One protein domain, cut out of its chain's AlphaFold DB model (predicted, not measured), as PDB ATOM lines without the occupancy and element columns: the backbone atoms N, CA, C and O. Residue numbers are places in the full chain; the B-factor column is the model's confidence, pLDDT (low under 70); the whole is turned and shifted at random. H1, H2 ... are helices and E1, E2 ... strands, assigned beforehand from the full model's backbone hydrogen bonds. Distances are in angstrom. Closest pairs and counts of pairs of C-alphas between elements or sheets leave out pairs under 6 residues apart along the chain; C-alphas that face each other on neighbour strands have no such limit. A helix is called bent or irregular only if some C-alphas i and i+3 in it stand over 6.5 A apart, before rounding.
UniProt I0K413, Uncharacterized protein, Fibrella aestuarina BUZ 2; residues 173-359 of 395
ATOM      1  N   MET A 173     163.281 190.199 244.003       91.00
ATOM      2  CA  MET A 173     162.016 190.681 243.446       91.00
ATOM      3  C   MET A 173     161.467 189.723 242.377       91.00
ATOM      4  O   MET A 173     160.291 189.363 242.415       91.00
ATOM      5  N   ALA A 174     162.314 189.209 241.477       92.81
ATOM      6  CA  ALA A 174     161.919 188.161 240.534       92.81
ATOM      7  C   ALA A 174     161.414 186.902 241.255       92.81
ATOM      8  O   ALA A 174     160.395 186.329 240.869       92.81
ATOM      9  N   LEU A 175     162.113 186.472 242.311       92.88
ATOM     10  CA  LEU A 175     161.711 185.308 243.099       92.88
ATOM     11  C   LEU A 175     160.389 185.540 243.845       92.88
ATOM     12  O   LEU A 175     159.563 184.632 243.879       92.88
ATOM     13  N   SER A 176     160.157 186.742 244.377       93.81
ATOM     14  CA  SER A 176     158.898 187.130 245.029       93.81
ATOM     15  C   SER A 176     157.709 187.076 244.062       93.81
ATOM     16  O   SER A 176     156.666 186.497 244.372       93.81
ATOM     17  N   ILE A 177     157.885 187.587 242.840       95.19
ATOM     18  CA  ILE A 177     156.856 187.532 241.792       95.19
ATOM     19  C   ILE A 177     156.520 186.081 241.433       95.19
ATOM     20  O   ILE A 177     155.346 185.703 241.425       95.19
ATOM     21  N   LEU A 178     157.537 185.247 241.188       95.81
ATOM     22  CA  LEU A 178     157.337 183.824 240.893       95.81
ATOM     23  C   LEU A 178     156.653 183.101 242.062       95.81
ATOM     24  O   LEU A 178     155.722 182.325 241.846       95.81
ATOM     25  N   ALA A 179     157.051 183.394 243.301       95.62
ATOM     26  CA  ALA A 179     156.417 182.855 244.496       95.62
ATOM     27  C   ALA A 179     154.929 183.219 244.555       95.62
ATOM     28  O   ALA A 179     154.091 182.337 244.740       95.62
ATOM     29  N   ARG A 180     154.570 184.490 244.340       95.81
ATOM     30  CA  ARG A 180     153.173 184.948 244.311       95.81
ATOM     31  C   ARG A 180     152.358 184.229 243.236       95.81
ATOM     32  O   ARG A 180     151.227 183.823 243.497       95.81
ATOM     33  N   GLN A 181     152.918 184.043 242.040       95.50
ATOM     34  CA  GLN A 181     152.261 183.286 240.971       95.50
ATOM     35  C   GLN A 181     151.972 181.837 241.390       95.50
ATOM     36  O   GLN A 181     150.866 181.350 241.165       95.50
ATOM     37  N   LEU A 182     152.932 181.167 242.036       96.94
ATOM     38  CA  LEU A 182     152.755 179.804 242.544       96.94
ATOM     39  C   LEU A 182     151.692 179.732 243.646       96.94
ATOM     40  O   LEU A 182     150.860 178.829 243.624       96.94
ATOM     41  N   HIS A 183     151.680 180.687 244.578       96.69
ATOM     42  CA  HIS A 183     150.655 180.755 245.622       96.69
ATOM     43  C   HIS A 183     149.253 180.922 245.029       96.69
ATOM     44  O   HIS A 183     148.334 180.217 245.438       96.69
ATOM     45  N   ASN A 184     149.094 181.800 244.036       95.19
ATOM     46  CA  ASN A 184     147.818 181.983 243.346       95.19
ATOM     47  C   ASN A 184     147.367 180.702 242.625       95.19
ATOM     48  O   ASN A 184     146.189 180.361 242.669       95.19
ATOM     49  N   GLU A 185     148.290 179.970 241.995       94.81
ATOM     50  CA  GLU A 185     147.978 178.676 241.373       94.81
ATOM     51  C   GLU A 185     147.552 177.631 242.423       94.81
ATOM     52  O   GLU A 185     146.632 176.852 242.193       94.81
ATOM     53  N   ALA A 186     148.183 177.622 243.600       95.44
ATOM     54  CA  ALA A 186     147.871 176.665 244.662       95.44
ATOM     55  C   ALA A 186     146.484 176.879 245.292       95.44
ATOM     56  O   ALA A 186     145.878 175.918 245.762       95.44
ATOM     57  N   GLN A 187     145.943 178.104 245.249       92.50
ATOM     58  CA  GLN A 187     144.620 178.426 245.802       92.50
ATOM     59  C   GLN A 187     143.466 177.654 245.148       92.50
ATOM     60  O   GLN A 187     142.406 177.525 245.758       92.50
ATOM     61  N   VAL A 188     143.645 177.141 243.926       85.50
ATOM     62  CA  VAL A 188     142.595 176.408 243.198       85.50
ATOM     63  C   VAL A 188     142.731 174.880 243.279       85.50
ATOM     64  O   VAL A 188     141.896 174.164 242.727       85.50
ATOM     65  N   ALA A 189     143.751 174.356 243.969       82.19
ATOM     66  CA  ALA A 189     143.964 172.919 244.150       82.19
ATOM     67  C   ALA A 189     143.176 172.384 245.363       82.19
ATOM     68  O   ALA A 189     143.713 172.255 246.460       82.19
ATOM     69  N   TYR A 190     141.883 172.095 245.176       79.62
ATOM     70  CA  TYR A 190     140.989 171.698 246.278       79.62
ATOM     71  C   TYR A 190     141.046 170.206 246.644       79.62
ATOM     72  O   TYR A 190     140.906 169.873 247.819       79.62
ATOM     73  N   GLU A 191     141.231 169.310 245.667       86.25
ATOM     74  CA  GLU A 191     141.181 167.854 245.898       86.25
ATOM     75  C   GLU A 191     142.396 167.346 246.684       86.25
ATOM     76  O   GLU A 191     142.253 166.575 247.632       86.25
ATOM     77  N   LEU A 192     143.588 167.833 246.334       94.31
ATOM     78  CA  LEU A 192     144.800 167.705 247.132       94.31
ATOM     79  C   LEU A 192     145.283 169.118 247.486       94.31
ATOM     80  O   LEU A 192     145.939 169.746 246.654       94.31
ATOM     81  N   PRO A 193     144.964 169.628 248.691       95.00
ATOM     82  CA  PRO A 193     145.366 170.963 249.109       95.00
ATOM     83  C   PRO A 193     146.880 171.150 249.036       95.00
ATOM     84  O   PRO A 193     147.636 170.376 249.633       95.00
ATOM     85  N   MET A 194     147.295 172.186 248.308       96.69
ATOM     86  CA  MET A 194     148.695 172.494 248.034       96.69
ATOM     87  C   MET A 194     149.178 173.696 248.843       96.69
ATOM     88  O   MET A 194     148.551 174.752 248.851       96.69
ATOM     89  N   HIS A 195     150.345 173.552 249.460       96.88
ATOM     90  CA  HIS A 195     151.077 174.628 250.118       96.88
ATOM     91  C   HIS A 195     152.372 174.906 249.353       96.88
ATOM     92  O   HIS A 195     153.062 173.980 248.923       96.88
ATOM     93  N   VAL A 196     152.717 176.181 249.194       97.50
ATOM     94  CA  VAL A 196     153.918 176.618 248.473       97.50
ATOM     95  C   VAL A 196     154.937 177.141 249.480       97.50
ATOM     96  O   VAL A 196     154.609 177.968 250.321       97.50
ATOM     97  N   MET A 197     156.169 176.645 249.400       96.75
ATOM     98  CA  MET A 197     157.270 176.999 250.294       96.75
ATOM     99  C   MET A 197     158.329 177.778 249.515       96.75
ATOM    100  O   MET A 197     159.080 177.206 248.716       96.75
ATOM    101  N   THR A 198     158.368 179.094 249.741       92.56
ATOM    102  CA  THR A 198     159.232 180.038 249.007       92.56
ATOM    103  C   THR A 198     160.159 180.863 249.902       92.56
ATOM    104  O   THR A 198     160.858 181.742 249.392       92.56
ATOM    105  N   ASP A 199     160.239 180.545 251.192       88.31
ATOM    106  CA  ASP A 199     161.128 181.211 252.147       88.31
ATOM    107  C   ASP A 199     162.348 180.347 252.494       88.31
ATOM    108  O   ASP A 199     162.338 179.126 252.334       88.31
ATOM    109  N   GLY A 200     163.425 180.992 252.956       90.94
ATOM    110  CA  GLY A 200     164.640 180.312 253.429       90.94
ATOM    111  C   GLY A 200     165.385 179.514 252.352       90.94
ATOM    112  O   GLY A 200     165.380 179.876 251.171       90.94
ATOM    113  N   TYR A 201     166.066 178.447 252.752       92.62
ATOM    114  CA  TYR A 201     166.675 177.453 251.864       92.62
ATOM    115  C   TYR A 201     165.903 176.135 251.917       92.62
ATOM    116  O   TYR A 201     164.961 175.981 252.688       92.62
ATOM    117  N   MET A 202     166.302 175.160 251.101       92.19
ATOM    118  CA  MET A 202     165.640 173.853 251.037       92.19
ATOM    119  C   MET A 202     165.491 173.180 252.415       92.19
ATOM    120  O   MET A 202     164.437 172.626 252.715       92.19
ATOM    121  N   GLU A 203     166.510 173.258 253.276       95.19
ATOM    122  CA  GLU A 203     166.430 172.743 254.651       95.19
ATOM    123  C   GLU A 203     165.375 173.478 255.490       95.19
ATOM    124  O   GLU A 203     164.565 172.832 256.157       95.19
ATOM    125  N   ASP A 204     165.351 174.811 255.431       96.62
ATOM    126  CA  ASP A 204     164.387 175.629 256.173       96.62
ATOM    127  C   ASP A 204     162.956 175.336 255.712       96.62
ATOM    128  O   ASP A 204     162.060 175.171 256.538       96.62
ATOM    129  N   ALA A 205     162.754 175.186 254.400       96.56
ATOM    130  CA  ALA A 205     161.471 174.814 253.818       96.56
ATOM    131  C   ALA A 205     161.011 173.426 254.290       96.56
ATOM    132  O   ALA A 205     159.855 173.262 254.669       96.56
ATOM    133  N   LEU A 206     161.903 172.431 254.343       97.38
ATOM    134  CA  LEU A 206     161.573 171.103 254.875       97.38
ATOM    135  C   LEU A 206     161.187 171.168 256.361       97.38
ATOM    136  O   LEU A 206     160.213 170.530 256.770       97.38
ATOM    137  N   ARG A 207     161.902 171.965 257.168       97.44
ATOM    138  CA  ARG A 207     161.553 172.196 258.581       97.44
ATOM    139  C   ARG A 207     160.192 172.877 258.709       97.44
ATOM    140  O   ARG A 207     159.370 172.431 259.502       97.44
ATOM    141  N   ALA A 208     159.922 173.893 257.893       97.81
ATOM    142  CA  ALA A 208     158.640 174.588 257.867       97.81
ATOM    143  C   ALA A 208     157.481 173.656 257.474       97.81
ATOM    144  O   ALA A 208     156.418 173.722 258.091       97.81
ATOM    145  N   ILE A 209     157.682 172.749 256.511       98.12
ATOM    146  CA  ILE A 209     156.690 171.728 256.131       98.12
ATOM    147  C   ILE A 209     156.363 170.824 257.313       98.12
ATOM    148  O   ILE A 209     155.186 170.587 257.591       98.12
ATOM    149  N   ARG A 210     157.386 170.332 258.020       98.00
ATOM    150  CA  ARG A 210     157.195 169.498 259.207       98.00
ATOM    151  C   ARG A 210     156.378 170.238 260.267       98.00
ATOM    152  O   ARG A 210     155.318 169.750 260.642       98.00
ATOM    153  N   THR A 211     156.812 171.437 260.659       97.62
ATOM    154  CA  THR A 211     156.113 172.269 261.653       97.62
ATOM    155  C   THR A 211     154.671 172.562 261.236       97.62
ATOM    156  O   THR A 211     153.753 172.440 262.040       97.62
ATOM    157  N   THR A 212     154.442 172.904 259.966       97.56
ATOM    158  CA  THR A 212     153.091 173.160 259.442       97.56
ATOM    159  C   THR A 212     152.228 171.899 259.512       97.56
ATOM    160  O   THR A 212     151.057 171.962 259.870       97.56
ATOM    161  N   THR A 213     152.799 170.733 259.205       97.88
ATOM    162  CA  THR A 213     152.088 169.448 259.269       97.88
ATOM    163  C   THR A 213     151.721 169.078 260.710       97.88
ATOM    164  O   THR A 213     150.606 168.612 260.940       97.88
ATOM    165  N   GLU A 214     152.615 169.325 261.675       97.75
ATOM    166  CA  GLU A 214     152.352 169.151 263.114       97.75
ATOM    167  C   GLU A 214     151.185 170.044 263.564       97.75
ATOM    168  O   GLU A 214     150.218 169.549 264.138       97.75
ATOM    169  N   GLN A 215     151.217 171.332 263.208       97.75
ATOM    170  CA  GLN A 215     150.158 172.296 263.536       97.75
ATOM    171  C   GLN A 215     148.798 171.914 262.939       97.75
ATOM    172  O   GLN A 215     147.765 172.060 263.591       97.75
ATOM    173  N   LEU A 216     148.776 171.401 261.704       96.75
ATOM    174  CA  LEU A 216     147.551 170.883 261.092       96.75
ATOM    175  C   LEU A 216     147.012 169.677 261.876       96.75
ATOM    176  O   LEU A 216     145.810 169.600 262.129       96.75
ATOM    177  N   GLY A 217     147.891 168.772 262.313       96.81
ATOM    178  CA  GLY A 217     147.513 167.633 263.150       96.81
ATOM    179  C   GLY A 217     146.938 168.066 264.503       96.81
ATOM    180  O   GLY A 217     145.902 167.553 264.923       96.81
ATOM    181  N   GLU A 218     147.550 169.060 265.153       96.69
ATOM    182  CA  GLU A 218     147.044 169.671 266.393       96.69
ATOM    183  C   GLU A 218     145.673 170.339 266.206       96.69
ATOM    184  O   GLU A 218     144.834 170.297 267.108       96.69
ATOM    185  N   ALA A 219     145.409 170.895 265.020       96.25
ATOM    186  CA  ALA A 219     144.110 171.450 264.641       96.25
ATOM    187  C   ALA A 219     143.050 170.380 264.299       96.25
ATOM    188  O   ALA A 219     141.903 170.721 264.009       96.25
ATOM    189  N   GLY A 220     143.404 169.091 264.346       95.88
ATOM    190  CA  GLY A 220     142.502 167.975 264.056       95.88
ATOM    191  C   GLY A 220     142.338 167.665 262.567       95.88
ATOM    192  O   GLY A 220     141.464 166.877 262.203       95.88
ATOM    193  N   GLU A 221     143.163 168.254 261.700       95.19
ATOM    194  CA  GLU A 221     143.190 167.910 260.281       95.19
ATOM    195  C   GLU A 221     143.775 166.510 260.090       95.19
ATOM    196  O   GLU A 221     144.771 166.146 260.708       95.19
ATOM    197  N   THR A 222     143.174 165.715 259.205       91.75
ATOM    198  CA  THR A 222     143.646 164.347 258.908       91.75
ATOM    199  C   THR A 222     143.857 164.093 257.420       91.75
ATOM    200  O   THR A 222     144.375 163.043 257.039       91.75
ATOM    201  N   ALA A 223     143.421 165.018 256.562       93.75
ATOM    202  CA  ALA A 223     143.568 164.896 255.119       93.75
ATOM    203  C   ALA A 223     145.032 165.082 254.697       93.75
ATOM    204  O   ALA A 223     145.756 165.890 255.281       93.75
ATOM    205  N   LEU A 224     145.452 164.349 253.660       96.25
ATOM    206  CA  LEU A 224     146.774 164.522 253.059       96.25
ATOM    207  C   LEU A 224     146.935 165.938 252.505       96.25
ATOM    208  O   LEU A 224     145.994 166.523 251.967       96.25
ATOM    209  N   ARG A 225     148.150 166.467 252.619       96.81
ATOM    210  CA  ARG A 225     148.520 167.801 252.146       96.81
ATOM    211  C   ARG A 225     149.733 167.692 251.239       96.81
ATOM    212  O   ARG A 225     150.695 166.995 251.570       96.81
ATOM    213  N   GLY A 226     149.678 168.359 250.094       97.75
ATOM    214  CA  GLY A 226     150.820 168.493 249.206       97.75
ATOM    215  C   GLY A 226     151.594 169.765 249.527       97.75
ATOM    216  O   GLY A 226     151.016 170.818 249.782       97.75
ATOM    217  N   PHE A 227     152.914 169.678 249.498       98.38
ATOM    218  CA  PHE A 227     153.816 170.801 249.693       98.38
ATOM    219  C   PHE A 227     154.765 170.869 248.509       98.38
ATOM    220  O   PHE A 227     155.372 169.860 248.159       98.38
ATOM    221  N   VAL A 228     154.909 172.042 247.902       97.88
ATOM    222  CA  VAL A 228     155.895 172.284 246.846       97.88
ATOM    223  C   VAL A 228     156.893 173.319 247.326       97.88
ATOM    224  O   VAL A 228     156.517 174.406 247.752       97.88
ATOM    225  N   ILE A 229     158.172 172.980 247.234       97.38
ATOM    226  CA  ILE A 229     159.294 173.864 247.523       97.38
ATOM    227  C   ILE A 229     159.837 174.386 246.197       97.38
ATOM    228  O   ILE A 229     160.039 173.602 245.271       97.38
ATOM    229  N   GLN A 230     160.120 175.683 246.118       94.88
ATOM    230  CA  GLN A 230     160.882 176.283 245.021       94.88
ATOM    231  C   GLN A 230     161.943 177.197 245.622       94.88
ATOM    232  O   GLN A 230     161.678 178.368 245.870       94.88
ATOM    233  N   ARG A 231     163.129 176.657 245.929       91.94
ATOM    234  CA  ARG A 231     164.187 177.388 246.647       91.94
ATOM    235  C   ARG A 231     165.588 176.953 246.282       91.94
ATOM    236  O   ARG A 231     165.814 175.914 245.670       91.94
ATOM    237  N   ARG A 232     166.543 177.789 246.688       90.06
ATOM    238  CA  ARG A 232     167.965 177.453 246.639       90.06
ATOM    239  C   ARG A 232     168.260 176.287 247.571       90.06
ATOM    240  O   ARG A 232     167.704 176.222 248.671       90.06
ATOM    241  N   HIS A 233     169.170 175.407 247.161       86.31
ATOM    242  CA  HIS A 233     169.528 174.241 247.971       86.31
ATOM    243  C   HIS A 233     170.236 174.628 249.272       86.31
ATOM    244  O   HIS A 233     170.006 173.996 250.300       86.31
ATOM    245  N   ALA A 234     171.058 175.684 249.248       84.88
ATOM    246  CA  ALA A 234     171.796 176.183 250.409       84.88
ATOM    247  C   ALA A 234     172.144 177.682 250.300       84.88
ATOM    248  O   ALA A 234     172.083 178.271 249.223       84.88
ATOM    249  N   ALA A 235     172.596 178.283 251.408       83.69
ATOM    250  CA  ALA A 235     172.952 179.707 251.490       83.69
ATOM    251  C   ALA A 235     174.080 180.157 250.562       83.69
ATOM    252  O   ALA A 235     174.034 181.239 249.980       83.69
ATOM    253  N   HIS A 236     175.092 179.311 250.415       79.19
ATOM    254  CA  HIS A 236     176.227 179.553 249.529       79.19
ATOM    255  C   HIS A 236     175.959 179.077 248.095       79.19
ATOM    256  O   HIS A 236     176.788 179.306 247.212       79.19
ATOM    257  N   ASP A 237     174.820 178.421 247.864       76.38
ATOM    258  CA  ASP A 237     174.433 177.937 246.554       76.38
ATOM    259  C   ASP A 237     173.644 179.002 245.782       76.38
ATOM    260  O   ASP A 237     172.938 179.863 246.318       76.38
ATOM    261  N   ARG A 238     173.829 178.969 244.471       76.88
ATOM    262  CA  ARG A 238     173.214 179.883 243.512       76.88
ATOM    263  C   ARG A 238     172.147 179.183 242.674       76.88
ATOM    264  O   ARG A 238     171.368 179.887 242.038       76.88
ATOM    265  N   HIS A 239     172.097 177.854 242.705       84.12
ATOM    266  CA  HIS A 239     171.125 177.044 241.984       84.12
ATOM    267  C   HIS A 239     169.810 176.920 242.759       84.12
ATOM    268  O   HIS A 239     169.803 176.751 243.980       84.12
ATOM    269  N   LEU A 240     168.688 177.028 242.046       88.38
ATOM    270  CA  LEU A 240     167.361 176.737 242.582       88.38
ATOM    271  C   LEU A 240     166.954 175.314 242.206       88.38
ATOM    272  O   LEU A 240     167.108 174.894 241.060       88.38
ATOM    273  N   GLY A 241     166.365 174.612 243.169       90.00
ATOM    274  CA  GLY A 241     165.675 173.345 242.969       90.00
ATOM    275  C   GLY A 241     164.183 173.456 243.258       90.00
ATOM    276  O   GLY A 241     163.704 174.441 243.830       90.00
ATOM    277  N   ALA A 242     163.458 172.409 242.878       95.19
ATOM    278  CA  ALA A 242     162.087 172.192 243.301       95.19
ATOM    279  C   ALA A 242     161.958 170.839 244.008       95.19
ATOM    280  O   ALA A 242     162.711 169.903 243.738       95.19
ATOM    281  N   ALA A 243     161.003 170.725 244.920       97.06
ATOM    282  CA  ALA A 243     160.663 169.452 245.543       97.06
ATOM    283  C   ALA A 243     159.172 169.401 245.856       97.06
ATOM    284  O   ALA A 243     158.558 170.431 246.123       97.06
ATOM    285  N   PHE A 244     158.604 168.202 245.854       98.19
ATOM    286  CA  PHE A 244     157.249 167.937 246.308       98.19
ATOM    287  C   PHE A 244     157.267 166.960 247.477       98.19
ATOM    288  O   PHE A 244     157.949 165.935 247.431       98.19
ATOM    289  N   LEU A 245     156.504 167.277 248.518       98.25
ATOM    290  CA  LEU A 245     156.285 166.416 249.668       98.25
ATOM    291  C   LEU A 245     154.789 166.186 249.849       98.25
ATOM    292  O   LEU A 245     154.005 167.129 249.907       98.25
ATOM    293  N   LEU A 246     154.409 164.921 249.995       98.06
ATOM    294  CA  LEU A 246     153.071 164.530 250.410       98.06
ATOM    295  C   LEU A 246     153.098 164.205 251.901       98.06
ATOM    296  O   LEU A 246     153.727 163.229 252.316       98.06
ATOM    297  N   MET A 247     152.401 165.002 252.699       97.94
ATOM    298  CA  MET A 247     152.397 164.887 254.153       97.94
ATOM    299  C   MET A 247     151.042 164.420 254.667       97.94
ATOM    300  O   MET A 247     149.992 164.775 254.128       97.94
ATOM    301  N   ASN A 248     151.071 163.640 255.744       96.75
ATOM    302  CA  ASN A 248     149.888 163.308 256.524       96.75
ATOM    303  C   ASN A 248     149.987 164.020 257.881       96.75
ATOM    304  O   ASN A 248     150.911 163.701 258.628       96.75
ATOM    305  N   PRO A 249     149.050 164.918 258.234       97.06
ATOM    306  CA  PRO A 249     149.003 165.554 259.553       97.06
ATOM    307  C   PRO A 249     149.025 164.579 260.740       97.06
ATOM    308  O   PRO A 249     149.562 164.899 261.794       97.06
ATOM    309  N   ALA A 250     148.514 163.354 260.571       96.00
ATOM    310  CA  ALA A 250     148.569 162.316 261.602       96.00
ATOM    311  C   ALA A 250     149.970 161.692 261.783       96.00
ATOM    312  O   ALA A 250     150.192 160.941 262.732       96.00
ATOM    313  N   GLN A 251     150.898 161.933 260.850       94.94
ATOM    314  CA  GLN A 251     152.265 161.395 260.836       94.94
ATOM    315  C   GLN A 251     153.257 162.447 260.296       94.94
ATOM    316  O   GLN A 251     153.842 162.254 259.226       94.94
ATOM    317  N   PRO A 252     153.460 163.566 261.014       94.75
ATOM    318  CA  PRO A 252     154.270 164.688 260.535       94.75
ATOM    319  C   PRO A 252     155.752 164.346 260.337       94.75
ATOM    320  O   PRO A 252     156.409 164.933 259.481       94.75
ATOM    321  N   ASP A 253     156.272 163.364 261.075       94.88
ATOM    322  CA  ASP A 253     157.661 162.902 260.969       94.88
ATOM    323  C   ASP A 253     157.914 161.968 259.777       94.88
ATOM    324  O   ASP A 253     159.048 161.541 259.547       94.88
ATOM    325  N   GLN A 254     156.872 161.593 259.030       94.31
ATOM    326  CA  GLN A 254     156.977 160.586 257.982       94.31
ATOM    327  C   GLN A 254     156.261 161.030 256.700       94.31
ATOM    328  O   GLN A 254     155.102 160.660 256.471       94.31
ATOM    329  N   PRO A 255     156.965 161.762 255.814       96.31
ATOM    330  CA  PRO A 255     156.470 162.049 254.478       96.31
ATOM    331  C   PRO A 255     156.028 160.763 253.771       96.31
ATOM    332  O   PRO A 255     156.723 159.737 253.776       96.31
ATOM    333  N   ARG A 256     154.841 160.813 253.163       95.56
ATOM    334  CA  ARG A 256     154.253 159.694 252.418       95.56
ATOM    335  C   ARG A 256     154.909 159.519 251.057       95.56
ATOM    336  O   ARG A 256     155.063 158.388 250.612       95.56
ATOM    337  N   ARG A 257     155.307 160.628 250.437       97.19
ATOM    338  CA  ARG A 257     156.012 160.667 249.155       97.19
ATOM    339  C   ARG A 257     156.912 161.890 249.110       97.19
ATOM    340  O   ARG A 257     156.511 162.949 249.595       97.19
ATOM    341  N   VAL A 258     158.099 161.742 248.530       97.75
ATOM    342  CA  VAL A 258     159.037 162.845 248.312       97.75
ATOM    343  C   VAL A 258     159.558 162.755 246.886       97.75
ATOM    344  O   VAL A 258     160.160 161.752 246.514       97.75
ATOM    345  N   ILE A 259     159.333 163.804 246.105       97.25
ATOM    346  CA  ILE A 259     159.839 163.932 244.738       97.25
ATOM    347  C   ILE A 259     160.818 165.098 244.728       97.25
ATOM    348  O   ILE A 259     160.452 166.218 245.084       97.25
ATOM    349  N   PHE A 260     162.056 164.847 244.320       95.62
ATOM    350  CA  PHE A 260     163.050 165.895 244.122       95.62
ATOM    351  C   PHE A 260     163.191 166.210 242.638       95.62
ATOM    352  O   PHE A 260     163.344 165.307 241.818       95.62
ATOM    353  N   CYS A 261     163.143 167.494 242.297       92.62
ATOM    354  CA  CYS A 261     163.179 167.973 240.926       92.62
ATOM    355  C   CYS A 261     164.324 168.972 240.745       92.62
ATOM    356  O   CYS A 261     164.235 170.142 241.127       92.62
ATOM    357  N   ASP A 262     165.389 168.520 240.096       87.56
ATOM    358  CA  ASP A 262     166.465 169.373 239.613       87.56
ATOM    359  C   ASP A 262     166.315 169.632 238.106       87.56
ATOM    360  O   ASP A 262     165.667 168.884 237.373       87.56
ATOM    361  N   THR A 263     166.919 170.717 237.634       84.38
ATOM    362  CA  THR A 263     166.947 171.095 236.213       84.38
ATOM    363  C   THR A 263     168.283 170.735 235.537       84.38
ATOM    364  O   THR A 263     168.435 170.882 234.318       84.38
ATOM    365  N   LEU A 264     169.231 170.210 236.328       78.44
ATOM    366  CA  LEU A 264     170.498 169.599 235.940       78.44
ATOM    367  C   LEU A 264     170.454 168.089 236.215       78.44
ATOM    368  O   LEU A 264     170.888 167.632 237.269       78.44
ATOM    369  N   ASN A 265     170.004 167.288 235.244       72.31
ATOM    370  CA  ASN A 265     170.108 165.821 235.316       72.31
ATOM    371  C   ASN A 265     170.998 165.246 234.191       72.31
ATOM    372  O   ASN A 265     170.502 164.627 233.248       72.31
ATOM    373  N   PRO A 266     172.324 165.488 234.223       61.22
ATOM    374  CA  PRO A 266     173.227 165.126 233.130       61.22
ATOM    375  C   PRO A 266     173.521 163.621 233.001       61.22
ATOM    376  O   PRO A 266     174.030 163.214 231.954       61.22
ATOM    377  N   SER A 267     173.269 162.829 234.050       59.62
ATOM    378  CA  SER A 267     173.742 161.440 234.183       59.62
ATOM    379  C   SER A 267     172.802 160.532 234.993       59.62
ATOM    380  O   SER A 267     173.257 159.551 235.571       59.62
ATOM    381  N   GLY A 268     171.510 160.863 235.072       67.88
ATOM    382  CA  GLY A 268     170.507 160.078 235.806       67.88
ATOM    383  C   GLY A 268     170.540 160.255 237.328       67.88
ATOM    384  O   GLY A 268     169.808 159.581 238.043       67.88
ATOM    385  N   THR A 269     171.394 161.135 237.850       76.31
ATOM    386  CA  THR A 269     171.346 161.571 239.248       76.31
ATOM    387  C   THR A 269     171.708 163.052 239.299       76.31
ATOM    388  O   THR A 269     172.792 163.421 238.830       76.31
ATOM    389  N   PRO A 270     170.834 163.915 239.839       80.44
ATOM    390  CA  PRO A 270     171.104 165.342 239.893       80.44
ATOM    391  C   PRO A 270     172.226 165.670 240.898       80.44
ATOM    392  O   PRO A 270     172.372 164.967 241.904       80.44
ATOM    393  N   PRO A 271     173.013 166.745 240.687       80.88
ATOM    394  CA  PRO A 271     174.158 167.095 241.536       80.88
ATOM    395  C   PRO A 271     173.829 167.209 243.029       80.88
ATOM    396  O   PRO A 271     174.654 166.884 243.883       80.88
ATOM    397  N   TRP A 272     172.608 167.642 243.344       86.50
ATOM    398  CA  TRP A 272     172.144 167.878 244.708       86.50
ATOM    399  C   TRP A 272     171.480 166.674 245.369       86.50
ATOM    400  O   TRP A 272     171.160 166.752 246.552       86.50
ATOM    401  N   TRP A 273     171.343 165.547 244.666       90.62
ATOM    402  CA  TRP A 273     170.629 164.361 245.143       90.62
ATOM    403  C   TRP A 273     171.065 163.916 246.543       90.62
ATOM    404  O   TRP A 273     170.267 163.882 247.476       90.62
ATOM    405  N   ASN A 274     172.358 163.635 246.726       92.06
ATOM    406  CA  ASN A 274     172.884 163.137 248.000       92.06
ATOM    407  C   ASN A 274     172.808 164.184 249.116       92.06
ATOM    408  O   ASN A 274     172.587 163.842 250.280       92.06
ATOM    409  N   THR A 275     172.977 165.464 248.772       91.38
ATOM    410  CA  THR A 275     172.814 166.550 249.740       91.38
ATOM    411  C   THR A 275     171.364 166.636 250.194       91.38
ATOM    412  O   THR A 275     171.127 166.680 251.397       91.38
ATOM    413  N   PHE A 276     170.408 166.568 249.265       93.25
ATOM    414  CA  PHE A 276     168.985 166.567 249.577       93.25
ATOM    415  C   PHE A 276     168.592 165.355 250.427       93.25
ATOM    416  O   PHE A 276     167.932 165.542 251.443       93.25
ATOM    417  N   LYS A 277     169.077 164.141 250.108       95.38
ATOM    418  CA  LYS A 277     168.863 162.936 250.941       95.38
ATOM    419  C   LYS A 277     169.273 163.168 252.398       95.38
ATOM    420  O   LYS A 277     168.485 162.935 253.308       95.38
ATOM    421  N   ARG A 278     170.486 163.684 252.615       95.44
ATOM    422  CA  ARG A 278     171.012 163.963 253.959       95.44
ATOM    423  C   ARG A 278     170.186 165.015 254.702       95.44
ATOM    424  O   ARG A 278     169.952 164.860 255.894       95.44
ATOM    425  N   VAL A 279     169.778 166.083 254.017       95.06
ATOM    426  CA  VAL A 279     168.942 167.139 254.610       95.06
ATOM    427  C   VAL A 279     167.568 166.576 254.979       95.06
ATOM    428  O   VAL A 279     167.092 166.803 256.088       95.06
ATOM    429  N   LEU A 280     166.960 165.792 254.089       96.81
ATOM    430  CA  LEU A 280     165.668 165.149 254.304       96.81
ATOM    431  C   LEU A 280     165.690 164.238 255.539       96.81
ATOM    432  O   LEU A 280     164.835 164.379 256.409       96.81
ATOM    433  N   ASP A 281     166.697 163.373 255.665       97.00
ATOM    434  CA  ASP A 281     166.826 162.464 256.813       97.00
ATOM    435  C   ASP A 281     167.150 163.197 258.123       97.00
ATOM    436  O   ASP A 281     166.757 162.748 259.197       97.00
ATOM    437  N   ALA A 282     167.834 164.343 258.052       96.69
ATOM    438  CA  ALA A 282     168.091 165.180 259.221       96.69
ATOM    439  C   ALA A 282     166.834 165.919 259.713       96.69
ATOM    440  O   ALA A 282     166.689 166.153 260.913       96.69
ATOM    441  N   VAL A 283     165.930 166.305 258.806       97.12
ATOM    442  CA  VAL A 283     164.671 166.986 259.155       97.12
ATOM    443  C   VAL A 283     163.593 165.994 259.604       97.12
ATOM    444  O   VAL A 283     162.839 166.294 260.536       97.12
ATOM    445  N   PHE A 284     163.559 164.805 258.997       97.19
ATOM    446  CA  PHE A 284     162.606 163.728 259.283       97.19
ATOM    447  C   PHE A 284     163.314 162.462 259.805       97.19
ATOM    448  O   PHE A 284     163.279 161.412 259.148       97.19
ATOM    449  N   PRO A 285     163.975 162.528 260.977       96.00
ATOM    450  CA  PRO A 285     164.712 161.392 261.517       96.00
ATOM    451  C   PRO A 285     163.771 160.213 261.781       96.00
ATOM    452  O   PRO A 285     162.699 160.380 262.359       96.00
ATOM    453  N   GLN A 286     164.177 159.014 261.361       95.12
ATOM    454  CA  GLN A 286     163.429 157.783 261.623       95.12
ATOM    455  C   GLN A 286     164.044 157.026 262.810       95.12
ATOM    456  O   GLN A 286     165.258 157.107 263.010       95.12
ATOM    457  N   PRO A 287     163.241 156.287 263.598       93.19
ATOM    458  CA  PRO A 287     163.756 155.459 264.683       93.19
ATOM    459  C   PRO A 287     164.769 154.421 264.191       93.19
ATOM    460  O   PRO A 287     164.659 153.920 263.068       93.19
ATOM    461  N   ASP A 288     165.692 154.031 265.070       90.81
ATOM    462  CA  ASP A 288     166.672 152.981 264.787       90.81
ATOM    463  C   ASP A 288     165.996 151.707 264.247       90.81
ATOM    464  O   ASP A 288     164.988 151.231 264.773       90.81
ATOM    465  N   GLY A 289     166.555 151.151 263.169       90.19
ATOM    466  CA  GLY A 289     166.016 149.966 262.492       90.19
ATOM    467  C   GLY A 289     164.885 150.244 261.494       90.19
ATOM    468  O   GLY A 289     164.444 149.313 260.821       90.19
ATOM    469  N   THR A 290     164.441 151.497 261.349       92.88
ATOM    470  CA  THR A 290     163.514 151.917 260.288       92.88
ATOM    471  C   THR A 290     164.291 152.493 259.105       92.88
ATOM    472  O   THR A 290     165.291 153.183 259.289       92.88
ATOM    473  N   ALA A 291     163.837 152.212 257.881       93.25
ATOM    474  CA  ALA A 291     164.434 152.796 256.682       93.25
ATOM    475  C   ALA A 291     164.322 154.336 256.711       93.25
ATOM    476  O   ALA A 291     163.252 154.843 257.071       93.25
ATOM    477  N   PRO A 292     165.381 155.079 256.340       95.50
ATOM    478  CA  PRO A 292     165.348 156.536 256.270       95.50
ATOM    479  C   PRO A 292     164.284 157.033 255.283       95.50
ATOM    480  O   PRO A 292     163.897 156.332 254.345       95.50
ATOM    481  N   VAL A 293     163.817 158.270 255.462       94.69
ATOM    482  CA  VAL A 293     162.821 158.867 254.551       94.69
ATOM    483  C   VAL A 293     163.386 158.977 253.137       94.69
ATOM    484  O   VAL A 293     162.663 158.768 252.163       94.69
ATOM    485  N   SER A 294     164.687 159.233 253.016       95.38
ATOM    486  CA  SER A 294     165.378 159.359 251.739       95.38
ATOM    487  C   SER A 294     165.457 158.074 250.904       95.38
ATOM    488  O   SER A 294     165.822 158.148 249.728       95.38
ATOM    489  N   ASP A 295     165.070 156.912 251.443       93.50
ATOM    490  CA  ASP A 295     164.881 155.683 250.654       93.50
ATOM    491  C   ASP A 295     163.607 155.724 249.796       93.50
ATOM    492  O   ASP A 295     163.499 154.990 248.817       93.50
ATOM    493  N   ARG A 296     162.655 156.603 250.130       90.62
ATOM    494  CA  ARG A 296     161.434 156.858 249.343       90.62
ATOM    495  C   ARG A 296     161.583 158.049 248.399       90.62
ATOM    496  O   ARG A 296     160.586 158.519 247.857       90.62
ATOM    497  N   LEU A 297     162.796 158.586 248.268       95.50
ATOM    498  CA  LEU A 297     163.060 159.732 247.416       95.50
ATOM    499  C   LEU A 297     162.962 159.332 245.944       95.50
ATOM    500  O   LEU A 297     163.699 158.465 245.476       95.50
ATOM    501  N   GLU A 298     162.084 160.007 245.215       95.69
ATOM    502  CA  GLU A 298     161.882 159.819 243.783       95.69
ATOM    503  C   GLU A 298     162.542 160.950 242.983       95.69
ATOM    504  O   GLU A 298     162.550 162.109 243.410       95.69
ATOM    505  N   ASP A 299     163.097 160.613 241.815       93.62
ATOM    506  CA  ASP A 299     163.721 161.585 240.912       93.62
ATOM    507  C   ASP A 299     162.696 162.117 239.903       93.62
ATOM    508  O   ASP A 299     162.338 161.445 238.938       93.62
ATOM    509  N   GLY A 300     162.227 163.341 240.137       93.44
ATOM    510  CA  GLY A 300     161.387 164.098 239.214       93.44
ATOM    511  C   GLY A 300     162.173 165.094 238.358       93.44
ATOM    512  O   GLY A 300     161.583 166.037 237.834       93.44
ATOM    513  N   SER A 301     163.500 164.967 238.280       90.44
ATOM    514  CA  SER A 301     164.365 165.944 237.614       90.44
ATOM    515  C   SER A 301     164.241 165.901 236.093       90.44
ATOM    516  O   SER A 301     164.082 164.848 235.479       90.44
ATOM    517  N   VAL A 302     164.409 167.065 235.465       87.12
ATOM    518  CA  VAL A 302     164.382 167.244 234.007       87.12
ATOM    519  C   VAL A 302     165.666 167.919 233.538       87.12
ATOM    520  O   VAL A 302     166.277 168.691 234.267       87.12
ATOM    521  N   ASN A 303     166.107 167.654 232.311       81.62
ATOM    522  CA  ASN A 303     167.329 168.261 231.783       81.62
ATOM    523  C   ASN A 303     167.005 169.525 230.971       81.62
ATOM    524  O   ASN A 303     166.758 169.439 229.770       81.62
ATOM    525  N   LEU A 304     166.994 170.687 231.631       76.88
ATOM    526  CA  LEU A 304     166.656 171.983 231.015       76.88
ATOM    527  C   LEU A 304     167.836 172.960 230.942       76.88
ATOM    528  O   LEU A 304     167.796 173.925 230.186       76.88
ATOM    529  N   GLN A 305     168.908 172.727 231.700       63.62
ATOM    530  CA  GLN A 305     170.011 173.686 231.802       63.62
ATOM    531  C   GLN A 305     171.137 173.504 230.768       63.62
ATOM    532  O   GLN A 305     172.014 174.358 230.656       63.62
ATOM    533  N   ARG A 306     171.097 172.453 229.935       57.06
ATOM    534  CA  ARG A 306     172.054 172.251 228.823       57.06
ATOM    535  C   ARG A 306     171.780 173.118 227.579       57.06
ATOM    536  O   ARG A 306     172.285 172.824 226.507       57.06
ATOM    537  N   LEU A 307     170.984 174.181 227.696       51.88
ATOM    538  CA  LEU A 307     170.516 174.982 226.553       51.88
ATOM    539  C   LEU A 307     171.372 176.245 226.286       51.88
ATOM    540  O   LEU A 307     171.089 177.031 225.381       51.88
ATOM    541  N   HIS A 308     172.461 176.420 227.040       50.62
ATOM    542  CA  HIS A 308     173.459 177.480 226.859       50.62
ATOM    543  C   HIS A 308     174.797 176.890 226.385       50.62
ATOM    544  O   HIS A 308     175.821 177.015 227.060       50.62
ATOM    545  N   ASP A 309     174.786 176.193 225.243       43.19
ATOM    546  CA  ASP A 309     176.015 175.710 224.598       43.19
ATOM    547  C   ASP A 309     176.994 176.878 224.376       43.19
ATOM    548  O   ASP A 309     176.621 177.923 223.843       43.19
ATOM    549  N   GLY A 310     178.246 176.707 224.818       45.09
ATOM    550  CA  GLY A 310     179.315 177.710 224.704       45.09
ATOM    551  C   GLY A 310     179.563 178.570 225.951       45.09
ATOM    552  O   GLY A 310     180.581 179.256 226.010       45.09
ATOM    553  N   VAL A 311     178.709 178.496 226.981       45.97
ATOM    554  CA  VAL A 311     178.904 179.231 228.244       45.97
ATOM    555  C   VAL A 311     179.463 178.292 229.330       45.97
ATOM    556  O   VAL A 311     178.968 177.171 229.481       45.97
ATOM    557  N   PRO A 312     180.490 178.689 230.116       43.66
ATOM    558  CA  PRO A 312     181.030 177.843 231.181       43.66
ATOM    559  C   PRO A 312     179.947 177.375 232.166       43.66
ATOM    560  O   PRO A 312     179.118 178.179 232.583       43.66
ATOM    561  N   VAL A 313     180.017 176.113 232.613       45.97
ATOM    562  CA  VAL A 313     179.030 175.434 233.491       45.97
ATOM    563  C   VAL A 313     178.560 176.281 234.683       45.97
ATOM    564  O   VAL A 313     177.385 176.268 235.027       45.97
ATOM    565  N   ARG A 314     179.437 177.116 235.257       46.62
ATOM    566  CA  ARG A 314     179.128 178.062 236.355       46.62
ATOM    567  C   ARG A 314     178.041 179.115 236.041       46.62
ATOM    568  O   ARG A 314     177.640 179.866 236.931       46.62
ATOM    569  N   HIS A 315     177.620 179.213 234.784       52.22
ATOM    570  CA  HIS A 315     176.600 180.129 234.282       52.22
ATOM    571  C   HIS A 315     175.361 179.385 233.744       52.22
ATOM    572  O   HIS A 315     174.520 180.000 233.108       52.22
ATOM    573  N   GLN A 316     175.213 178.080 233.980       60.78
ATOM    574  CA  GLN A 316     174.049 177.320 233.496       60.78
ATOM    575  C   GLN A 316     172.800 177.502 234.383       60.78
ATOM    576  O   GLN A 316     171.679 177.375 233.894       60.78
ATOM    577  N   ASP A 317     172.974 177.966 235.627       69.31
ATOM    578  CA  ASP A 317     171.881 178.227 236.584       69.31
ATOM    579  C   ASP A 317     171.134 179.555 236.335       69.31
ATOM    580  O   ASP A 317     170.365 180.015 237.176       69.31
ATOM    581  N   ILE A 318     171.384 180.238 235.218       80.12
ATOM    582  CA  ILE A 318     170.873 181.593 234.948       80.12
ATOM    583  C   ILE A 318     169.337 181.652 234.949       80.12
ATOM    584  O   ILE A 318     168.763 182.613 235.464       80.12
ATOM    585  N   ASP A 319     168.689 180.609 234.428       86.62
ATOM    586  CA  ASP A 319     167.231 180.511 234.285       86.62
ATOM    587  C   ASP A 319     166.594 179.502 235.261       86.62
ATOM    588  O   ASP A 319     165.406 179.190 235.149       86.62
ATOM    589  N   CYS A 320     167.360 178.989 236.238       87.69
ATOM    590  CA  CYS A 320     166.892 177.947 237.158       87.69
ATOM    591  C   CYS A 320     165.610 178.341 237.910       87.69
ATOM    592  O   CYS A 320     164.760 177.488 238.161       87.69
ATOM    593  N   ALA A 321     165.418 179.631 238.203       91.50
ATOM    594  CA  ALA A 321     164.208 180.141 238.837       91.50
ATOM    595  C   ALA A 321     162.953 179.912 237.980       91.50
ATOM    596  O   ALA A 321     161.942 179.444 238.496       91.50
ATOM    597  N   PHE A 322     163.020 180.166 236.669       93.56
ATOM    598  CA  PHE A 322     161.880 179.968 235.772       93.56
ATOM    599  C   PHE A 322     161.592 178.489 235.525       93.56
ATOM    600  O   PHE A 322     160.427 178.087 235.488       93.56
ATOM    601  N   TYR A 323     162.639 177.671 235.392       93.12
ATOM    602  CA  TYR A 323     162.491 176.226 235.234       93.12
ATOM    603  C   TYR A 323     161.841 175.594 236.468       93.12
ATOM    604  O   TYR A 323     160.853 174.871 236.342       93.12
ATOM    605  N   THR A 324     162.348 175.906 237.662       94.19
ATOM    606  CA  THR A 324     161.807 175.384 238.927       94.19
ATOM    607  C   THR A 324     160.411 175.912 239.229       94.19
ATOM    608  O   THR A 324     159.575 175.143 239.689       94.19
ATOM    609  N   ALA A 325     160.112 177.174 238.902       95.94
ATOM    610  CA  ALA A 325     158.753 177.701 239.000       95.94
ATOM    611  C   ALA A 325     157.787 176.963 238.057       95.94
ATOM    612  O   ALA A 325     156.687 176.609 238.467       95.94
ATOM    613  N   SER A 326     158.190 176.652 236.819       96.50
ATOM    614  CA  SER A 326     157.346 175.862 235.910       96.50
ATOM    615  C   SER A 326     157.136 174.420 236.390       96.50
ATOM    616  O   SER A 326     156.029 173.909 236.262       96.50
ATOM    617  N   ILE A 327     158.154 173.784 236.983       96.81
ATOM    618  CA  ILE A 327     158.022 172.465 237.630       96.81
ATOM    619  C   ILE A 327     157.017 172.538 238.784       96.81
ATOM    620  O   ILE A 327     156.060 171.767 238.827       96.81
ATOM    621  N   ALA A 328     157.210 173.493 239.696       97.38
ATOM    622  CA  ALA A 328     156.342 173.700 240.847       97.38
ATOM    623  C   ALA A 328     154.886 173.931 240.419       97.38
ATOM    624  O   ALA A 328     153.974 173.278 240.925       97.38
ATOM    625  N   LYS A 329     154.680 174.799 239.423       97.69
ATOM    626  CA  LYS A 329     153.372 175.065 238.826       97.69
ATOM    627  C   LYS A 329     152.743 173.802 238.241       97.69
ATOM    628  O   LYS A 329     151.584 173.520 238.521       97.69
ATOM    629  N   ALA A 330     153.495 173.023 237.466       97.62
ATOM    630  CA  ALA A 330     152.996 171.786 236.876       97.62
ATOM    631  C   ALA A 330     152.573 170.767 237.949       97.62
ATOM    632  O   ALA A 330     151.519 170.151 237.817       97.62
ATOM    633  N   LEU A 331     153.333 170.632 239.041       97.75
ATOM    634  CA  LEU A 331     152.975 169.768 240.173       97.75
ATOM    635  C   LEU A 331     151.699 170.245 240.886       97.75
ATOM    636  O   LEU A 331     150.827 169.430 241.178       97.75
ATOM    637  N   ILE A 332     151.540 171.555 241.098       97.94
ATOM    638  CA  ILE A 332     150.300 172.138 241.644       97.94
ATOM    639  C   ILE A 332     149.105 171.833 240.727       97.94
ATOM    640  O   ILE A 332     148.045 171.415 241.190       97.94
ATOM    641  N   GLN A 333     149.275 171.970 239.411       96.88
ATOM    642  CA  GLN A 333     148.228 171.654 238.437       96.88
ATOM    643  C   GLN A 333     147.871 170.166 238.412       96.88
ATOM    644  O   GLN A 333     146.702 169.822 238.237       96.88
ATOM    645  N   LEU A 334     148.847 169.274 238.605       96.88
ATOM    646  CA  LEU A 334     148.583 167.843 238.768       96.88
ATOM    647  C   LEU A 334     147.779 167.561 240.035       96.88
ATOM    648  O   LEU A 334     146.845 166.772 239.973       96.88
ATOM    649  N   ALA A 335     148.067 168.241 241.144       96.56
ATOM    650  CA  ALA A 335     147.285 168.110 242.372       96.56
ATOM    651  C   ALA A 335     145.825 168.560 242.193       96.56
ATOM    652  O   ALA A 335     144.925 167.964 242.776       96.56
ATOM    653  N   ALA A 336     145.587 169.576 241.361       94.62
ATOM    654  CA  ALA A 336     144.246 170.082 241.081       94.62
ATOM    655  C   ALA A 336     143.449 169.223 240.081       94.62
ATOM    656  O   ALA A 336     142.227 169.192 240.152       94.62
ATOM    657  N   GLN A 337     144.115 168.578 239.116       94.81
ATOM    658  CA  GLN A 337     143.448 167.926 237.974       94.81
ATOM    659  C   GLN A 337     143.544 166.397 237.981       94.81
ATOM    660  O   GLN A 337     142.731 165.725 237.350       94.81
ATOM    661  N   GLN A 338     144.603 165.846 238.578       95.56
ATOM    662  CA  GLN A 338     144.943 164.421 238.574       95.56
ATOM    663  C   GLN A 338     145.605 164.020 239.912       95.56
ATOM    664  O   GLN A 338     146.714 163.477 239.895       95.56
ATOM    665  N   PRO A 339     144.974 164.275 241.078       95.50
ATOM    666  CA  PRO A 339     145.609 164.051 242.381       95.50
ATOM    667  C   PRO A 339     146.046 162.600 242.589       95.50
ATOM    668  O   PRO A 339     147.133 162.366 243.113       95.50
ATOM    669  N   ASP A 340     145.280 161.622 242.096       96.62
ATOM    670  CA  ASP A 340     145.633 160.196 242.172       96.62
ATOM    671  C   ASP A 340     147.007 159.884 241.564       96.62
ATOM    672  O   ASP A 340     147.710 158.987 242.032       96.62
ATOM    673  N   LEU A 341     147.435 160.648 240.552       96.81
ATOM    674  CA  LEU A 341     148.761 160.492 239.961       96.81
ATOM    675  C   LEU A 341     149.867 160.874 240.957       96.81
ATOM    676  O   LEU A 341     150.877 160.177 241.048       96.81
ATOM    677  N   LEU A 342     149.674 161.942 241.736       96.12
ATOM    678  CA  LEU A 342     150.618 162.353 242.779       96.12
ATOM    679  C   LEU A 342     150.537 161.466 244.024       96.12
ATOM    680  O   LEU A 342     151.550 161.255 244.689       96.12
ATOM    681  N   LEU A 343     149.365 160.911 244.328       95.38
ATOM    682  CA  LEU A 343     149.177 160.031 245.480       95.38
ATOM    683  C   LEU A 343     149.738 158.623 245.239       95.38
ATOM    684  O   LEU A 343     150.365 158.057 246.132       95.38
ATOM    685  N   TYR A 344     149.523 158.064 244.044       95.62
ATOM    686  CA  TYR A 344     149.731 156.634 243.776       95.62
ATOM    687  C   TYR A 344     150.437 156.332 242.451       95.62
ATOM    688  O   TYR A 344     150.829 155.192 242.205       95.62
ATOM    689  N   GLY A 345     150.565 157.320 241.565       96.81
ATOM    690  CA  GLY A 345     151.123 157.122 240.232       96.81
ATOM    691  C   GLY A 345     152.637 156.886 240.235       96.81
ATOM    692  O   GLY A 345     153.340 157.444 241.080       96.81
ATOM    693  N   PRO A 346     153.168 156.119 239.268       97.44
ATOM    694  CA  PRO A 346     154.609 155.933 239.122       97.44
ATOM    695  C   PRO A 346     155.292 157.252 238.735       97.44
ATOM    696  O   PRO A 346     154.697 158.093 238.050       97.44
ATOM    697  N   ILE A 347     156.540 157.439 239.174       96.25
ATOM    698  CA  ILE A 347     157.283 158.692 238.982       96.25
ATOM    699  C   ILE A 347     157.418 159.064 237.501       96.25
ATOM    700  O   ILE A 347     157.264 160.227 237.142       96.25
ATOM    701  N   GLU A 348     157.581 158.091 236.608       95.88
ATOM    702  CA  GLU A 348     157.706 158.322 235.168       95.88
ATOM    703  C   GLU A 348     156.433 158.944 234.579       95.88
ATOM    704  O   GLU A 348     156.496 159.805 233.698       95.88
ATOM    705  N   HIS A 349     155.259 158.549 235.084       97.94
ATOM    706  CA  HIS A 349     153.990 159.138 234.662       97.94
ATOM    707  C   HIS A 349     153.801 160.539 235.249       97.94
ATOM    708  O   HIS A 349     153.293 161.413 234.545       97.94
ATOM    709  N   VAL A 350     154.239 160.774 236.493       97.94
ATOM    710  CA  VAL A 350     154.257 162.121 237.087       97.94
ATOM    711  C   VAL A 350     155.129 163.049 236.241       97.94
ATOM    712  O   VAL A 350     154.647 164.091 235.809       97.94
ATOM    713  N   VAL A 351     156.364 162.651 235.917       96.25
ATOM    714  CA  VAL A 351     157.297 163.447 235.097       96.25
ATOM    715  C   VAL A 351     156.746 163.687 233.689       96.25
ATOM    716  O   VAL A 351     156.774 164.815 233.198       96.25
ATOM    717  N   SER A 352     156.165 162.663 233.059       97.19
ATOM    718  CA  SER A 352     155.516 162.787 231.748       97.19
ATOM    719  C   SER A 352     154.399 163.838 231.755       97.19
ATOM    720  O   SER A 352     154.387 164.760 230.940       97.19
ATOM    721  N   ARG A 353     153.493 163.771 232.737       97.94
ATOM    722  CA  ARG A 353     152.373 164.715 232.866       97.94
ATOM    723  C   ARG A 353     152.788 166.098 233.364       97.94
ATOM    724  O   ARG A 353     152.101 167.079 233.073       97.94
ATOM    725  N   MET A 354     153.885 166.176 234.111       97.38
ATOM    726  CA  MET A 354     154.497 167.421 234.555       97.38
ATOM    727  C   MET A 354     155.110 168.164 233.365       97.38
ATOM    728  O   MET A 354     154.803 169.332 233.157       97.38
ATOM    729  N   THR A 355     155.911 167.487 232.538       96.31
ATOM    730  CA  THR A 355     156.542 168.098 231.353       96.31
ATOM    731  C   THR A 355     155.520 168.508 230.292       96.31
ATOM    732  O   THR A 355     155.659 169.579 229.709       96.31
ATOM    733  N   GLU A 356     154.436 167.747 230.114       96.94
ATOM    734  CA  GLU A 356     153.283 168.137 229.281       96.94
ATOM    735  C   GLU A 356     152.678 169.494 229.703       96.94
ATOM    736  O   GLU A 356     152.212 170.263 228.867       96.94
ATOM    737  N   ARG A 357     152.722 169.816 231.003       96.81
ATOM    738  CA  ARG A 357     152.224 171.075 231.591       96.81
ATOM    739  C   ARG A 357     153.269 172.189 231.633       96.81
ATOM    740  O   ARG A 357     153.012 173.258 232.182       96.81
ATOM    741  N   MET A 358     154.432 171.973 231.029       96.06
ATOM    742  CA  MET A 358     155.505 172.957 230.921       96.06
ATOM    743  C   MET A 358     155.690 173.385 229.454       96.06
ATOM    744  O   MET A 358     156.783 173.215 228.903       96.06
ATOM    745  N   PRO A 359     154.659 173.968 228.806       95.00
ATOM    746  CA  PRO A 359     154.658 174.239 227.366       95.00
ATOM    747  C   PRO A 359     155.703 175.272 226.948       95.00
ATOM    748  O   PRO A 359     155.996 175.404 225.768       95.00
TER     749      PRO A 359
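AT A GLANCE: This is residues 173 to 359 of the 395 residues of an uncharacterized protein of Fibrella aestuarina BUZ 2 (UniProt I0K413). A twisted five-strand sheet forms the middle of three layers, with the long helix H5 and helices H1 and H6 over one face and H2 and H3 over the other. H7 packs across H5, and tiny H4 leads straight into edge strand E5. The 187 printed residues hold, in chain order, H1 E1 H2 E2 E3 E4 H3 H4 E5 H5 H6 H7; the sheet is mixed, in the order E1 E2 E3 E4 E5, and the class is mixed, helices and strands. The whole is compact, with a radius of gyration of the C-alphas of 15.8 A and spans of 54 by 38 by 33 A.

IN THESE COORDINATES: The strands are E1, residues 194 to 197; E2, 225 to 232, 22.4 A long; E3, 240 to 247, 22.3 A; E4, 257 to 261; and E5, 297 to 299. The helices are H1, 173 to 186, 20.0 A, beginning at C-alpha 173 (162.016, 190.681, 243.446); H2, 202 to 218, 24.5 A; H3, 273 to 283, 15.5 A; H4, 293 to 296; H5, 313 to 337, 36.6 A; H6, 339 to 344; and H7, 347 to 356, 14.1 A, ending at C-alpha 356 (153.283, 168.137, 229.281). H5 is irregular, with C-alphas 318 and 321 7.9 A apart, and has a kink of 48 degrees near residue 320.

HOW THE PARTS SIT: E2, E3 and E4 form a meander, each strand the antiparallel neighbour of the one before, with N 227 and O 245 at 2.8 A and N 244 and O 259 at 2.8 A. E1, H2, E2 and E4, H3 H4, E5 are strand-helix-strand units, parallel neighbour strands joined through helices, with right-handed crossovers; N 195 and O 226 are 2.8 A apart, N 298 and O 258 2.9 A. H5, the hub, lies over E2 and E3 at a height over the sheet of 7.7 A. It touches H1 at a shallow tilt of 19 degrees, closest at C-alphas 186 and 332, 6.0 A. H7 touches residues 327 to 334 of H5, about perpendicular at 81 degrees, closest at C-alphas 354 and 330, 5.2 A. H6 runs across the strands, over E3, and H5 and H6 only just touch, only at the corner, with 3 pairs of C-alphas within 8 A, closest at 335 and 342, 6.7 A. On the opposite face, residues 203 to 210 of H2 touch H3, closest at C-alphas 207 and 283, 6.1 A. H4 only grazes the sheet. Every O i to N i+4 pair is within hydrogen-bond range in H1, H2, H3, H6 and H7; H5 has 15 of 21, and H4 is too short for one.

THE WHOLE: The C-alphas farthest apart, of Gly 220 and Gly 310, are 54.8 A apart. The printed part has no cut; the long links are E4 to H3 and E5 to H5. Confidence is under 70 at residues 266 to 268 and 305 to 317, of which 313 to 317 belong to H5.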